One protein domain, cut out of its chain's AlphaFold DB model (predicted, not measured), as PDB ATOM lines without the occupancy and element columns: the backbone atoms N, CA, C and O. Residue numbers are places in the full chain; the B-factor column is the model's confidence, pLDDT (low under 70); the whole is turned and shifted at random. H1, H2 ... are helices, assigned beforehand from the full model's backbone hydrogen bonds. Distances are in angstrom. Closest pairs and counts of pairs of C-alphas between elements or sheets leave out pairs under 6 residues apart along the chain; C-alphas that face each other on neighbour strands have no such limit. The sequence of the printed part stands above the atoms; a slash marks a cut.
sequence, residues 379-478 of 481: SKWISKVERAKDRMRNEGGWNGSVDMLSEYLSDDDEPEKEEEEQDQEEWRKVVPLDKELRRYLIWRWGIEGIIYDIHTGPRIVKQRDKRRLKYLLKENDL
ATOM      1  N   SER A 379       4.728 212.088   8.808       66.75
ATOM      2  CA  SER A 379       3.518 211.274   8.694       66.75
ATOM      3  C   SER A 379       3.352 210.542   7.348       66.75
ATOM      4  O   SER A 379       2.680 209.513   7.345       66.75
ATOM      5  N   LYS A 380       3.949 210.991   6.221       71.75
ATOM      6  CA  LYS A 380       3.962 210.223   4.945       71.75
ATOM      7  C   LYS A 380       4.743 208.932   5.147       71.75
ATOM      8  O   LYS A 380       4.239 207.864   4.810       71.75
ATOM      9  N   TRP A 381       5.937 209.036   5.726       70.31
ATOM     10  CA  TRP A 381       6.825 207.902   5.966       70.31
ATOM     11  C   TRP A 381       6.246 206.935   6.998       70.31
ATOM     12  O   TRP A 381       6.105 205.755   6.692       70.31
ATOM     13  N   ILE A 382       5.776 207.432   8.146       71.56
ATOM     14  CA  ILE A 382       5.101 206.600   9.160       71.56
ATOM     15  C   ILE A 382       3.855 205.912   8.568       71.56
ATOM     16  O   ILE A 382       3.649 204.715   8.763       71.56
ATOM     17  N   SER A 383       3.069 206.616   7.745       74.88
ATOM     18  CA  SER A 383       1.914 206.020   7.052       74.88
ATOM     19  C   SER A 383       2.301 205.066   5.915       74.88
ATOM     20  O   SER A 383       1.480 204.239   5.527       74.88
ATOM     21  N   LYS A 384       3.508 205.154   5.337       74.88
ATOM     22  CA  LYS A 384       4.051 204.158   4.391       74.88
ATOM     23  C   LYS A 384       4.455 202.891   5.148       74.88
ATOM     24  O   LYS A 384       3.995 201.808   4.796       74.88
ATOM     25  N   VAL A 385       5.196 203.053   6.244       75.44
ATOM     26  CA  VAL A 385       5.608 201.985   7.168       75.44
ATOM     27  C   VAL A 385       4.414 201.199   7.699       75.44
ATOM     28  O   VAL A 385       4.401 199.975   7.585       75.44
ATOM     29  N   GLU A 386       3.397 201.858   8.259       78.62
ATOM     30  CA  GLU A 386       2.297 201.126   8.896       78.62
ATOM     31  C   GLU A 386       1.401 200.422   7.867       78.62
ATOM     32  O   GLU A 386       1.018 199.275   8.093       78.62
ATOM     33  N   ARG A 387       1.187 201.017   6.679       79.94
ATOM     34  CA  ARG A 387       0.549 200.319   5.545       79.94
ATOM     35  C   ARG A 387       1.352 199.098   5.092       79.94
ATOM     36  O   ARG A 387       0.749 198.066   4.813       79.94
ATOM     37  N   ALA A 388       2.683 199.186   5.025       78.31
ATOM     38  CA  ALA A 388       3.531 198.048   4.662       78.31
ATOM     39  C   ALA A 388       3.449 196.924   5.711       78.31
ATOM     40  O   ALA A 388       3.231 195.770   5.344       78.31
ATOM     41  N   LYS A 389       3.517 197.257   7.010       78.12
ATOM     42  CA  LYS A 389       3.295 196.291   8.099       78.12
ATOM     43  C   LYS A 389       1.901 195.654   8.015       78.12
ATOM     44  O   LYS A 389       1.792 194.444   8.176       78.12
ATOM     45  N   ASP A 390       0.844 196.423   7.738       80.00
ATOM     46  CA  ASP A 390      -0.514 195.885   7.560       80.00
ATOM     47  C   ASP A 390      -0.611 194.897   6.392       80.00
ATOM     48  O   ASP A 390      -1.217 193.837   6.558       80.00
ATOM     49  N   ARG A 391       0.021 195.183   5.243       81.69
ATOM     50  CA  ARG A 391       0.115 194.230   4.119       81.69
ATOM     51  C   ARG A 391       0.735 192.905   4.578       81.69
ATOM     52  O   ARG A 391       0.069 191.875   4.540       81.69
ATOM     53  N   MET A 392       1.931 192.946   5.171       79.94
ATOM     54  CA  MET A 392       2.617 191.743   5.671       79.94
ATOM     55  C   MET A 392       1.854 190.981   6.764       79.94
ATOM     56  O   MET A 392       1.973 189.756   6.856       79.94
ATOM     57  N   ARG A 393       1.113 191.689   7.631       82.56
ATOM     58  CA  ARG A 393       0.262 191.081   8.669       82.56
ATOM     59  C   ARG A 393      -0.898 190.311   8.036       82.56
ATOM     60  O   ARG A 393      -1.173 189.191   8.459       82.56
ATOM     61  N   ASN A 394      -1.529 190.874   7.007       81.69
ATOM     62  CA  ASN A 394      -2.618 190.234   6.264       81.69
ATOM     63  C   ASN A 394      -2.128 189.079   5.372       81.69
ATOM     64  O   ASN A 394      -2.826 188.079   5.223       81.69
ATOM     65  N   GLU A 395      -0.918 189.190   4.822       79.94
ATOM     66  CA  GLU A 395      -0.254 188.155   4.015       79.94
ATOM     67  C   GLU A 395       0.411 187.057   4.874       79.94
ATOM     68  O   GLU A 395       0.916 186.067   4.349       79.94
ATOM     69  N   GLY A 396       0.387 187.195   6.206       69.25
ATOM     70  CA  GLY A 396       0.863 186.190   7.165       69.25
ATOM     71  C   GLY A 396       2.387 186.055   7.281       69.25
ATOM     72  O   GLY A 396       2.861 185.157   7.976       69.25
ATOM     73  N   GLY A 397       3.156 186.926   6.620       71.62
ATOM     74  CA  GLY A 397       4.619 186.837   6.532       71.62
ATOM     75  C   GLY A 397       5.400 187.606   7.605       71.62
ATOM     76  O   GLY A 397       6.588 187.344   7.788       71.62
ATOM     77  N   TRP A 398       4.788 188.561   8.318       76.00
ATOM     78  CA  TRP A 398       5.554 189.461   9.195       76.00
ATOM     79  C   TRP A 398       6.116 188.768  10.447       76.00
ATOM     80  O   TRP A 398       5.367 188.352  11.329       76.00
ATOM     81  N   ASN A 399       7.446 188.739  10.577       69.69
ATOM     82  CA  ASN A 399       8.148 188.265  11.779       69.69
ATOM     83  C   ASN A 399       8.660 189.400  12.694       69.69
ATOM     84  O   ASN A 399       9.391 189.129  13.643       69.69
ATOM     85  N   GLY A 400       8.323 190.662  12.397       68.19
ATOM     86  CA  GLY A 400       8.810 191.839  13.127       68.19
ATOM     87  C   GLY A 400      10.201 192.351  12.720       68.19
ATOM     88  O   GLY A 400      10.618 193.388  13.230       68.19
ATOM     89  N   SER A 401      10.917 191.682  11.807       70.75
ATOM     90  CA  SER A 401      12.246 192.124  11.358       70.75
ATOM     91  C   SER A 401      12.188 193.361  10.458       70.75
ATOM     92  O   SER A 401      11.332 193.482   9.577       70.75
ATOM     93  N   VAL A 402      13.174 194.240  10.641       67.69
ATOM     94  CA  VAL A 402      13.436 195.406   9.788       67.69
ATOM     95  C   VAL A 402      13.885 194.982   8.387       67.69
ATOM     96  O   VAL A 402      13.528 195.645   7.419       67.69
ATOM     97  N   ASP A 403      14.584 193.847   8.255       68.81
ATOM     98  CA  ASP A 403      15.081 193.348   6.963       68.81
ATOM     99  C   ASP A 403      13.926 193.141   5.957       68.81
ATOM    100  O   ASP A 403      14.003 193.602   4.819       68.81
ATOM    101  N   MET A 404      12.810 192.538   6.397       72.19
ATOM    102  CA  MET A 404      11.595 192.430   5.571       72.19
ATOM    103  C   MET A 404      10.848 193.765   5.443       72.19
ATOM    104  O   MET A 404      10.212 194.007   4.419       72.19
ATOM    105  N   LEU A 405      10.919 194.662   6.436       74.00
ATOM    106  CA  LEU A 405      10.309 195.995   6.327       74.00
ATOM    107  C   LEU A 405      10.962 196.827   5.216       74.00
ATOM    108  O   LEU A 405      10.239 197.438   4.431       74.00
ATOM    109  N   SER A 406      12.293 196.773   5.075       72.56
ATOM    110  CA  SER A 406      12.993 197.326   3.905       72.56
ATOM    111  C   SER A 406      12.491 196.710   2.601       72.56
ATOM    112  O   SER A 406      12.315 197.420   1.606       72.56
ATOM    113  N   GLU A 407      12.224 195.397   2.605       72.94
ATOM    114  CA  GLU A 407      11.795 194.665   1.420       72.94
ATOM    115  C   GLU A 407      10.522 195.275   0.819       72.94
ATOM    116  O   GLU A 407      10.616 195.850  -0.265       72.94
ATOM    117  N   TYR A 408       9.401 195.301   1.549       70.69
ATOM    118  CA  TYR A 408       8.131 195.840   1.028       70.69
ATOM    119  C   TYR A 408       8.150 197.370   0.854       70.69
ATOM    120  O   TYR A 408       7.409 197.896   0.024       70.69
ATOM    121  N   LEU A 409       8.979 198.107   1.609       71.31
ATOM    122  CA  LEU A 409       9.179 199.554   1.410       71.31
ATOM    123  C   LEU A 409       9.987 199.888   0.144       71.31
ATOM    124  O   LEU A 409      10.171 201.071  -0.163       71.31
ATOM    125  N   SER A 410      10.480 198.874  -0.573       63.25
ATOM    126  CA  SER A 410      11.092 198.997  -1.903       63.25
ATOM    127  C   SER A 410      10.125 198.755  -3.050       63.25
ATOM    128  O   SER A 410      10.408 199.195  -4.157       63.25
ATOM    129  N   ASP A 411       9.037 198.036  -2.787       60.06
ATOM    130  CA  ASP A 411       8.178 197.471  -3.830       60.06
ATOM    131  C   ASP A 411       6.903 198.330  -4.039       60.06
ATOM    132  O   ASP A 411       6.051 198.016  -4.864       60.06
ATOM    133  N   ASP A 412       6.786 199.449  -3.307       60.03
ATOM    134  CA  ASP A 412       5.993 200.613  -3.718       60.03
ATOM    135  C   ASP A 412       6.805 201.383  -4.792       60.03
ATOM    136  O   ASP A 412       7.826 201.984  -4.442       60.03
ATOM    137  N   ASP A 413       6.353 201.401  -6.056       56.19
ATOM    138  CA  ASP A 413       6.981 202.129  -7.183       56.19
ATOM    139  C   ASP A 413       7.076 203.657  -6.926       56.19
ATOM    140  O   ASP A 413       6.185 204.425  -7.301       56.19
ATOM    141  N   GLU A 414       8.153 204.132  -6.285       64.38
ATOM    142  CA  GLU A 414       8.448 205.571  -6.202       64.38
ATOM    143  C   GLU A 414       9.026 206.085  -7.534       64.38
ATOM    144  O   GLU A 414       9.868 205.421  -8.143       64.38
ATOM    145  N   PRO A 415       8.593 207.265  -8.019       60.12
ATOM    146  CA  PRO A 415       9.091 207.820  -9.271       60.12
ATOM    147  C   PRO A 415      10.560 208.232  -9.125       60.12
ATOM    148  O   PRO A 415      10.949 208.782  -8.099       60.12
ATOM    149  N   GLU A 416      11.353 208.067 -10.189       60.62
ATOM    150  CA  GLU A 416      12.809 208.321 -10.203       60.62
ATOM    151  C   GLU A 416      13.197 209.701  -9.626       60.62
ATOM    152  O   GLU A 416      14.207 209.833  -8.943       60.62
ATOM    153  N   LYS A 417      12.342 210.716  -9.808       58.03
ATOM    154  CA  LYS A 417      12.529 212.066  -9.246       58.03
ATOM    155  C   LYS A 417      12.453 212.131  -7.719       58.03
ATOM    156  O   LYS A 417      13.189 212.903  -7.117       58.03
ATOM    157  N   GLU A 418      11.589 211.334  -7.087       62.44
ATOM    158  CA  GLU A 418      11.560 211.251  -5.622       62.44
ATOM    159  C   GLU A 418      12.816 210.540  -5.088       62.44
ATOM    160  O   GLU A 418      13.218 210.833  -3.966       62.44
ATOM    161  N   GLU A 419      13.487 209.674  -5.866       62.94
ATOM    162  CA  GLU A 419      14.810 209.142  -5.492       62.94
ATOM    163  C   GLU A 419      15.919 210.202  -5.625       62.94
ATOM    164  O   GLU A 419      16.720 210.363  -4.703       62.94
ATOM    165  N   GLU A 420      15.946 210.966  -6.724       62.12
ATOM    166  CA  GLU A 420      16.934 212.040  -6.939       62.12
ATOM    167  C   GLU A 420      16.841 213.156  -5.882       62.12
ATOM    168  O   GLU A 420      17.868 213.709  -5.483       62.12
ATOM    169  N   GLU A 421      15.639 213.478  -5.392       63.06
ATOM    170  CA  GLU A 421      15.445 214.397  -4.260       63.06
ATOM    171  C   GLU A 421      15.929 213.784  -2.927       63.06
ATOM    172  O   GLU A 421      16.557 214.480  -2.125       63.06
ATOM    173  N   GLN A 422      15.703 212.482  -2.697       64.25
ATOM    174  CA  GLN A 422      16.126 211.780  -1.472       64.25
ATOM    175  C   GLN A 422      17.660 211.687  -1.341       64.25
ATOM    176  O   GLN A 422      18.189 211.924  -0.252       64.25
ATOM    177  N   ASP A 423      18.390 211.418  -2.430       61.12
ATOM    178  CA  ASP A 423      19.867 211.334  -2.432       61.12
ATOM    179  C   ASP A 423      20.558 212.694  -2.168       61.12
ATOM    180  O   ASP A 423      21.730 212.745  -1.776       61.12
ATOM    181  N   GLN A 424      19.840 213.810  -2.328       63.50
ATOM    182  CA  GLN A 424      20.344 215.158  -2.039       63.50
ATOM    183  C   GLN A 424      20.202 215.565  -0.561       63.50
ATOM    184  O   GLN A 424      20.839 216.536  -0.135       63.50
ATOM    185  N   GLU A 425      19.417 214.835   0.241       75.19
ATOM    186  CA  GLU A 425      19.121 215.194   1.629       75.19
ATOM    187  C   GLU A 425      20.370 215.178   2.532       75.19
ATOM    188  O   GLU A 425      20.905 214.132   2.899       75.19
ATOM    189  N   GLU A 426      20.813 216.364   2.956       78.25
ATOM    190  CA  GLU A 426      22.066 216.548   3.703       78.25
ATOM    191  C   GLU A 426      22.141 215.769   5.024       78.25
ATOM    192  O   GLU A 426      23.213 215.274   5.369       78.25
ATOM    193  N   TRP A 427      21.013 215.573   5.722       81.81
ATOM    194  CA  TRP A 427      20.959 214.825   6.985       81.81
ATOM    195  C   TRP A 427      21.502 213.394   6.862       81.81
ATOM    196  O   TRP A 427      22.042 212.862   7.832       81.81
ATOM    197  N   ARG A 428      21.396 212.785   5.671       79.56
ATOM    198  CA  ARG A 428      21.902 211.436   5.388       79.56
ATOM    199  C   ARG A 428      23.428 211.404   5.507       79.56
ATOM    200  O   ARG A 428      23.982 210.481   6.102       79.56
ATOM    201  N   LYS A 429      24.098 212.453   5.022       78.81
ATOM    202  CA  LYS A 429      25.564 212.615   4.933       78.81
ATOM    203  C   LYS A 429      26.239 212.936   6.275       78.81
ATOM    204  O   LYS A 429      27.407 213.329   6.297       78.81
ATOM    205  N   VAL A 430      25.521 212.828   7.393       81.19
ATOM    206  CA  VAL A 430      26.015 213.173   8.733       81.19
ATOM    207  C   VAL A 430      26.305 211.898   9.520       81.19
ATOM    208  O   VAL A 430      25.413 211.086   9.746       81.19
ATOM    209  N   VAL A 431      27.546 211.754   9.989       81.06
ATOM    210  CA  VAL A 431      27.982 210.674  10.889       81.06
ATOM    211  C   VAL A 431      28.381 211.313  12.227       81.06
ATOM    212  O   VAL A 431      29.558 211.588  12.466       81.06
ATOM    213  N   PRO A 432      27.406 211.658  13.089       85.81
ATOM    214  CA  PRO A 432      27.664 212.477  14.262       85.81
ATOM    215  C   PRO A 432      28.352 211.664  15.357       85.81
ATOM    216  O   PRO A 432      28.059 210.486  15.554       85.81
ATOM    217  N   LEU A 433      29.207 212.309  16.149       83.38
ATOM    218  CA  LEU A 433      29.817 211.678  17.330       83.38
ATOM    219  C   LEU A 433      28.973 211.832  18.608       83.38
ATOM    220  O   LEU A 433      29.244 211.155  19.601       83.38
ATOM    221  N   ASP A 434      27.958 212.706  18.615       89.69
ATOM    222  CA  ASP A 434      27.092 212.889  19.786       89.69
ATOM    223  C   ASP A 434      26.025 211.797  19.918       89.69
ATOM    224  O   ASP A 434      25.281 211.496  18.988       89.69
ATOM    225  N   LYS A 435      25.900 211.261  21.132       86.69
ATOM    226  CA  LYS A 435      25.020 210.135  21.459       86.69
ATOM    227  C   LYS A 435      23.536 210.380  21.168       86.69
ATOM    228  O   LYS A 435      22.852 209.419  20.834       86.69
ATOM    229  N   GLU A 436      23.025 211.606  21.293       89.00
ATOM    230  CA  GLU A 436      21.606 211.878  21.028       89.00
ATOM    231  C   GLU A 436      21.354 212.058  19.525       89.00
ATOM    232  O   GLU A 436      20.385 211.508  19.007       89.00
ATOM    233  N   LEU A 437      22.264 212.729  18.805       88.38
ATOM    234  CA  LEU A 437      22.205 212.808  17.336       88.38
ATOM    235  C   LEU A 437      22.321 211.422  16.689       88.38
ATOM    236  O   LEU A 437      21.565 211.113  15.771       88.38
ATOM    237  N   ARG A 438      23.214 210.558  17.192       86.75
ATOM    238  CA  ARG A 438      23.344 209.174  16.705       86.75
ATOM    239  C   ARG A 438      22.050 208.390  16.886       86.75
ATOM    240  O   ARG A 438      21.576 207.786  15.934       86.75
ATOM    241  N   ARG A 439      21.442 208.436  18.076       84.62
ATOM    242  CA  ARG A 439      20.160 207.762  18.344       84.62
ATOM    243  C   ARG A 439      19.020 208.299  17.479       84.62
ATOM    244  O   ARG A 439      18.215 207.508  16.997       84.62
ATOM    245  N   TYR A 440      18.977 209.612  17.252       87.12
ATOM    246  CA  TYR A 440      18.026 210.221  16.323       87.12
ATOM    247  C   TYR A 440      18.212 209.679  14.898       87.12
ATOM    248  O   TYR A 440      17.234 209.286  14.272       87.12
ATOM    249  N   LEU A 441      19.449 209.576  14.397       85.38
ATOM    250  CA  LEU A 441      19.706 209.010  13.069       85.38
ATOM    251  C   LEU A 441      19.402 207.508  12.977       85.38
ATOM    252  O   LEU A 441      18.826 207.092  11.977       85.38
ATOM    253  N   ILE A 442      19.703 206.710  14.008       82.31
ATOM    254  CA  ILE A 442      19.324 205.283  14.075       82.31
ATOM    255  C   ILE A 442      17.806 205.125  13.890       82.31
ATOM    256  O   ILE A 442      17.357 204.380  13.020       82.31
ATOM    257  N   TRP A 443      17.010 205.871  14.661       84.69
ATOM    258  CA  TRP A 443      15.550 205.885  14.536       84.69
ATOM    259  C   TRP A 443      15.092 206.405  13.159       84.69
ATOM    260  O   TRP A 443      14.232 205.795  12.520       84.69
ATOM    261  N   ARG A 444      15.705 207.484  12.652       82.75
ATOM    262  CA  ARG A 444      15.336 208.115  11.374       82.75
ATOM    263  C   ARG A 444      15.588 207.202  10.167       82.75
ATOM    264  O   ARG A 444      14.750 207.196   9.265       82.75
ATOM    265  N   TRP A 445      16.682 206.435  10.163       81.56
ATOM    266  CA  TRP A 445      16.961 205.387   9.170       81.56
ATOM    267  C   TRP A 445      16.043 204.171   9.340       81.56
ATOM    268  O   TRP A 445      15.546 203.641   8.343       81.56
ATOM    269  N   GLY A 446      15.732 203.786  10.582       78.75
ATOM    270  CA  GLY A 446      14.797 202.700  10.884       78.75
ATOM    271  C   GLY A 446      13.384 202.928  10.327       78.75
ATOM    272  O   GLY A 446      12.751 201.975   9.875       78.75
ATOM    273  N   ILE A 447      12.911 204.181  10.254       75.56
ATOM    274  CA  ILE A 447      11.653 204.542   9.562       75.56
ATOM    275  C   ILE A 447      11.683 204.166   8.074       75.56
ATOM    276  O   ILE A 447      10.658 203.797   7.511       75.56
ATOM    277  N   GLU A 448      12.838 204.243   7.417       75.81
ATOM    278  CA  GLU A 448      12.977 203.892   5.996       75.81
ATOM    279  C   GLU A 448      13.274 202.395   5.787       75.81
ATOM    280  O   GLU A 448      13.477 201.948   4.657       75.81
ATOM    281  N   GLY A 449      13.263 201.603   6.868       73.81
ATOM    282  CA  GLY A 449      13.592 200.178   6.862       73.81
ATOM    283  C   GLY A 449      15.095 199.888   6.855       73.81
ATOM    284  O   GLY A 449      15.489 198.747   6.640       73.81
ATOM    285  N   ILE A 450      15.956 200.883   7.078       77.50
ATOM    286  CA  ILE A 450      17.412 200.697   7.070       77.50
ATOM    287  C   ILE A 450      17.900 200.524   8.511       77.50
ATOM    288  O   ILE A 450      17.837 201.453   9.315       77.50
ATOM    289  N   ILE A 451      18.423 199.337   8.834       75.56
ATOM    290  CA  ILE A 451      19.177 199.128  10.077       75.56
ATOM    291  C   ILE A 451      20.490 199.911   9.956       75.56
ATOM    292  O   ILE A 451      21.288 199.662   9.050       75.56
ATOM    293  N   TYR A 452      20.713 200.848  10.874       74.31
ATOM    294  CA  TYR A 452      21.914 201.676  10.933       74.31
ATOM    295  C   TYR A 452      22.636 201.445  12.261       74.31
ATOM    296  O   TYR A 452      22.117 201.834  13.305       74.31
ATOM    297  N   ASP A 453      23.827 200.842  12.229       71.94
ATOM    298  CA  ASP A 453      24.746 200.834  13.369       71.94
ATOM    299  C   ASP A 453      25.784 201.960  13.230       71.94
ATOM    300  O   ASP A 453      26.160 202.397  12.145       71.94
ATOM    301  N   ILE A 454      26.261 202.440  14.373       64.44
ATOM    302  CA  ILE A 454      27.203 203.553  14.493       64.44
ATOM    303  C   ILE A 454      28.640 203.159  14.123       64.44
ATOM    304  O   ILE A 454      29.413 204.022  13.711       64.44
ATOM    305  N   HIS A 455      29.021 201.898  14.330       62.34
ATOM    306  CA  HIS A 455      30.415 201.442  14.288       62.34
ATOM    307  C   HIS A 455      30.730 200.647  13.016       62.34
ATOM    308  O   HIS A 455      31.872 200.624  12.568       62.34
ATOM    309  N   THR A 456      29.715 199.991  12.457       66.38
ATOM    310  CA  THR A 456      29.759 199.190  11.224       66.38
ATOM    311  C   THR A 456      28.966 199.821  10.077       66.38
ATOM    312  O   THR A 456      29.072 199.371   8.938       66.38
ATOM    313  N   GLY A 457      28.224 200.901  10.352       65.19
ATOM    314  CA  GLY A 457      27.441 201.643   9.371       65.19
ATOM    315  C   GLY A 457      26.065 201.021   9.089       65.19
ATOM    316  O   GLY A 457      25.544 200.231   9.880       65.19
ATOM    317  N   PRO A 458      25.430 201.380   7.961       68.56
ATOM    318  CA  PRO A 458      24.170 200.780   7.552       68.56
ATOM    319  C   PRO A 458      24.353 199.317   7.143       68.56
ATOM    320  O   PRO A 458      25.185 198.981   6.295       68.56
ATOM    321  N   ARG A 459      23.497 198.440   7.666       71.38
ATOM    322  CA  ARG A 459      23.422 197.039   7.243       71.38
ATOM    323  C   ARG A 459      22.608 196.955   5.950       71.38
ATOM    324  O   ARG A 459      21.392 196.786   5.959       71.38
ATOM    325  N   ILE A 460      23.287 197.141   4.819       66.06
ATOM    326  CA  ILE A 460      22.644 197.279   3.505       66.06
ATOM    327  C   ILE A 460      22.127 195.936   2.974       66.06
ATOM    328  O   ILE A 460      22.912 195.054   2.622       66.06
ATOM    329  N   VAL A 461      20.802 195.827   2.840       63.16
ATOM    330  CA  VAL A 461      20.116 194.628   2.333       63.16
ATOM    331  C   VAL A 461      19.878 194.701   0.818       63.16
ATOM    332  O   VAL A 461      20.202 193.745   0.110       63.16
ATOM    333  N   LYS A 462      19.356 195.817   0.281       67.88
ATOM    334  CA  LYS A 462      18.983 195.944  -1.142       67.88
ATOM    335  C   LYS A 462      19.948 196.828  -1.948       67.88
ATOM    336  O   LYS A 462      20.642 197.711  -1.449       67.88
ATOM    337  N   GLN A 463      19.983 196.595  -3.265       66.88
ATOM    338  CA  GLN A 463      20.858 197.314  -4.205       66.88
ATOM    339  C   GLN A 463      20.484 198.803  -4.359       66.88
ATOM    340  O   GLN A 463      21.365 199.609  -4.657       66.88
ATOM    341  N   ARG A 464      19.215 199.181  -4.118       68.25
ATOM    342  CA  ARG A 464      18.788 200.591  -4.041       68.25
ATOM    343  C   ARG A 464      19.457 201.298  -2.853       68.25
ATOM    344  O   ARG A 464      19.981 202.395  -3.010       68.25
ATOM    345  N   ASP A 465      19.536 200.632  -1.695       73.81
ATOM    346  CA  ASP A 465      20.047 201.234  -0.461       73.81
ATOM    347  C   ASP A 465      21.548 201.543  -0.615       73.81
ATOM    348  O   ASP A 465      22.021 202.567  -0.136       73.81
ATOM    349  N   LYS A 466      22.289 200.733  -1.395       71.69
ATOM    350  CA  LYS A 466      23.690 201.015  -1.780       71.69
ATOM    351  C   LYS A 466      23.871 202.289  -2.608       71.69
ATOM    352  O   LYS A 466      24.973 202.827  -2.609       71.69
ATOM    353  N   ARG A 467      22.848 202.749  -3.343       70.00
ATOM    354  CA  ARG A 467      22.882 204.054  -4.033       70.00
ATOM    355  C   ARG A 467      22.725 205.165  -3.002       70.00
ATOM    356  O   ARG A 467      23.648 205.958  -2.835       70.00
ATOM    357  N   ARG A 468      21.635 205.095  -2.232       71.75
ATOM    358  CA  ARG A 468      21.288 206.057  -1.179       71.75
ATOM    359  C   ARG A 468      22.425 206.252  -0.180       71.75
ATOM    360  O   ARG A 468      22.743 207.374   0.174       71.75
ATOM    361  N   LEU A 469      23.096 205.173   0.222       72.62
ATOM    362  CA  LEU A 469      24.158 205.157   1.240       72.62
ATOM    363  C   LEU A 469      25.585 205.184   0.652       72.62
ATOM    364  O   LEU A 469      26.566 204.974   1.370       72.62
ATOM    365  N   LYS A 470      25.731 205.449  -0.655       73.06
ATOM    366  CA  LYS A 470      27.013 205.403  -1.387       73.06
ATOM    367  C   LYS A 470      28.094 206.319  -0.808       73.06
ATOM    368  O   LYS A 470      29.278 206.036  -0.973       73.06
ATOM    369  N   TYR A 471      27.708 207.412  -0.151       70.31
ATOM    370  CA  TYR A 471      28.652 208.341   0.474       70.31
ATOM    371  C   TYR A 471      29.355 207.735   1.704       70.31
ATOM    372  O   TYR A 471      30.520 208.049   1.903       70.31
ATOM    373  N   LEU A 472      28.716 206.821   2.454       66.75
ATOM    374  CA  LEU A 472      29.362 206.087   3.559       66.75
ATOM    375  C   LEU A 472      30.285 204.982   3.044       66.75
ATOM    376  O   LEU A 472      31.367 204.765   3.577       66.75
ATOM    377  N   LEU A 473      29.869 204.282   1.984       66.06
ATOM    378  CA  LEU A 473      30.654 203.177   1.423       66.06
ATOM    379  C   LEU A 473      32.015 203.641   0.882       66.06
ATOM    380  O   LEU A 473      33.000 202.926   1.039       66.06
ATOM    381  N   LYS A 474      32.077 204.855   0.318       60.16
ATOM    382  CA  LYS A 474      33.302 205.453  -0.240       60.16
ATOM    383  C   LYS A 474      34.461 205.601   0.750       60.16
ATOM    384  O   LYS A 474      35.600 205.653   0.299       60.16
ATOM    385  N   GLU A 475      34.202 205.722   2.051       52.03
ATOM    386  CA  GLU A 475      35.278 205.902   3.038       52.03
ATOM    387  C   GLU A 475      36.030 204.585   3.306       52.03
ATOM    388  O   GLU A 475      37.240 204.603   3.516       52.03
ATOM    389  N   ASN A 476      35.355 203.434   3.186       47.66
ATOM    390  CA  ASN A 476      35.961 202.109   3.388       47.66
ATOM    391  C   ASN A 476      36.843 201.646   2.211       47.66
ATOM    392  O   ASN A 476      37.734 200.816   2.399       47.66
ATOM    393  N   ASP A 477      36.630 202.185   1.005       47.91
ATOM    394  CA  ASP A 477      37.443 201.858  -0.177       47.91
ATOM    395  C   ASP A 477      38.870 202.456  -0.101       47.91
ATOM    396  O   ASP A 477      39.749 202.053  -0.863       47.91
ATOM    397  N   LEU A 478      39.129 203.394   0.823       46.38
ATOM    398  CA  LEU A 478      40.407 204.115   0.944       46.38
ATOM    399  C   LEU A 478      41.458 203.439   1.846       46.38
ATOM    400  O   LEU A 478      42.601 203.887   1.858       46.38
TER     401      LEU A 478
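What this domain is: This is residues 379 to 478 of the 481 residues of the protein "ENDO3c domain-containing protein" of Kwoniella mangroviensis CBS 10435 (UniProt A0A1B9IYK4). Short helices with few contacts stand around a long linking stretch, residues 447 to 464; H1 lies toward one end of the longest axis and meets H2, nearer the middle, crosswise, and H7 makes the other end. H3, H4 and H5 follow one another along one side of the model, and residues 413 to 418 stick out. The printed part has 100 residues with seven named helices, H1 to H7 in chain order, and no named strand; its class is all helix, with 60 residues in helices. It is compact by its radius of gyration of the C-alphas, 14.2 A, and spans 44 by 30 by 26 A.

How they stand to each other: H1, residues 379 to 394, touches H2, residues 402 to 408, with residues 385 to 389 alone; the closest C-alphas, of Ala 388 and Tyr 408, are 6.3 A apart, and the lines stand about perpendicular at 89 degrees. H2 is close but not clearly touching H5, residues 435 to 446, the closest C-alphas being those of Val 402 and Gly 446 at 7.5 A. H4, residues 426 to 429, and H5 are near each other. H3, residues 416 to 423, is close but not clearly touching H6, residues 465 to 468: the closest C-alphas, of Asp 423 and Arg 468, are 5.6 A apart. H4 is close but not clearly touching H7, residues 470 to 478, with the C-alphas of Lys 429 and Tyr 471 closest at 6.9 A. In H1, H2, H3 and H5 every O i to N i+4 pair is within hydrogen-bond range; in H7 1 of 5 is, beside 3 of 6 O i to N i+3 pairs, and H4 and H6 are too short for an O i to N i+4 pair.

Where its parts are: H1 runs 22.1 A from C-alpha 379 at (3.518, 211.274, 8.694). H5 measures 16.5 A, and H7 13.7 A to C-alpha 478 at (40.407, 204.115, 0.944).

The domain as a whole: The C-alphas farthest apart, of Asn 394 and Leu 478, are 45.5 A apart. The printed part has no cut, and H5 to H6 is the long link. Mean pLDDT of the printed part is 72.0; 38 residues are under 70, among them 410 to 424 and 472 to 478.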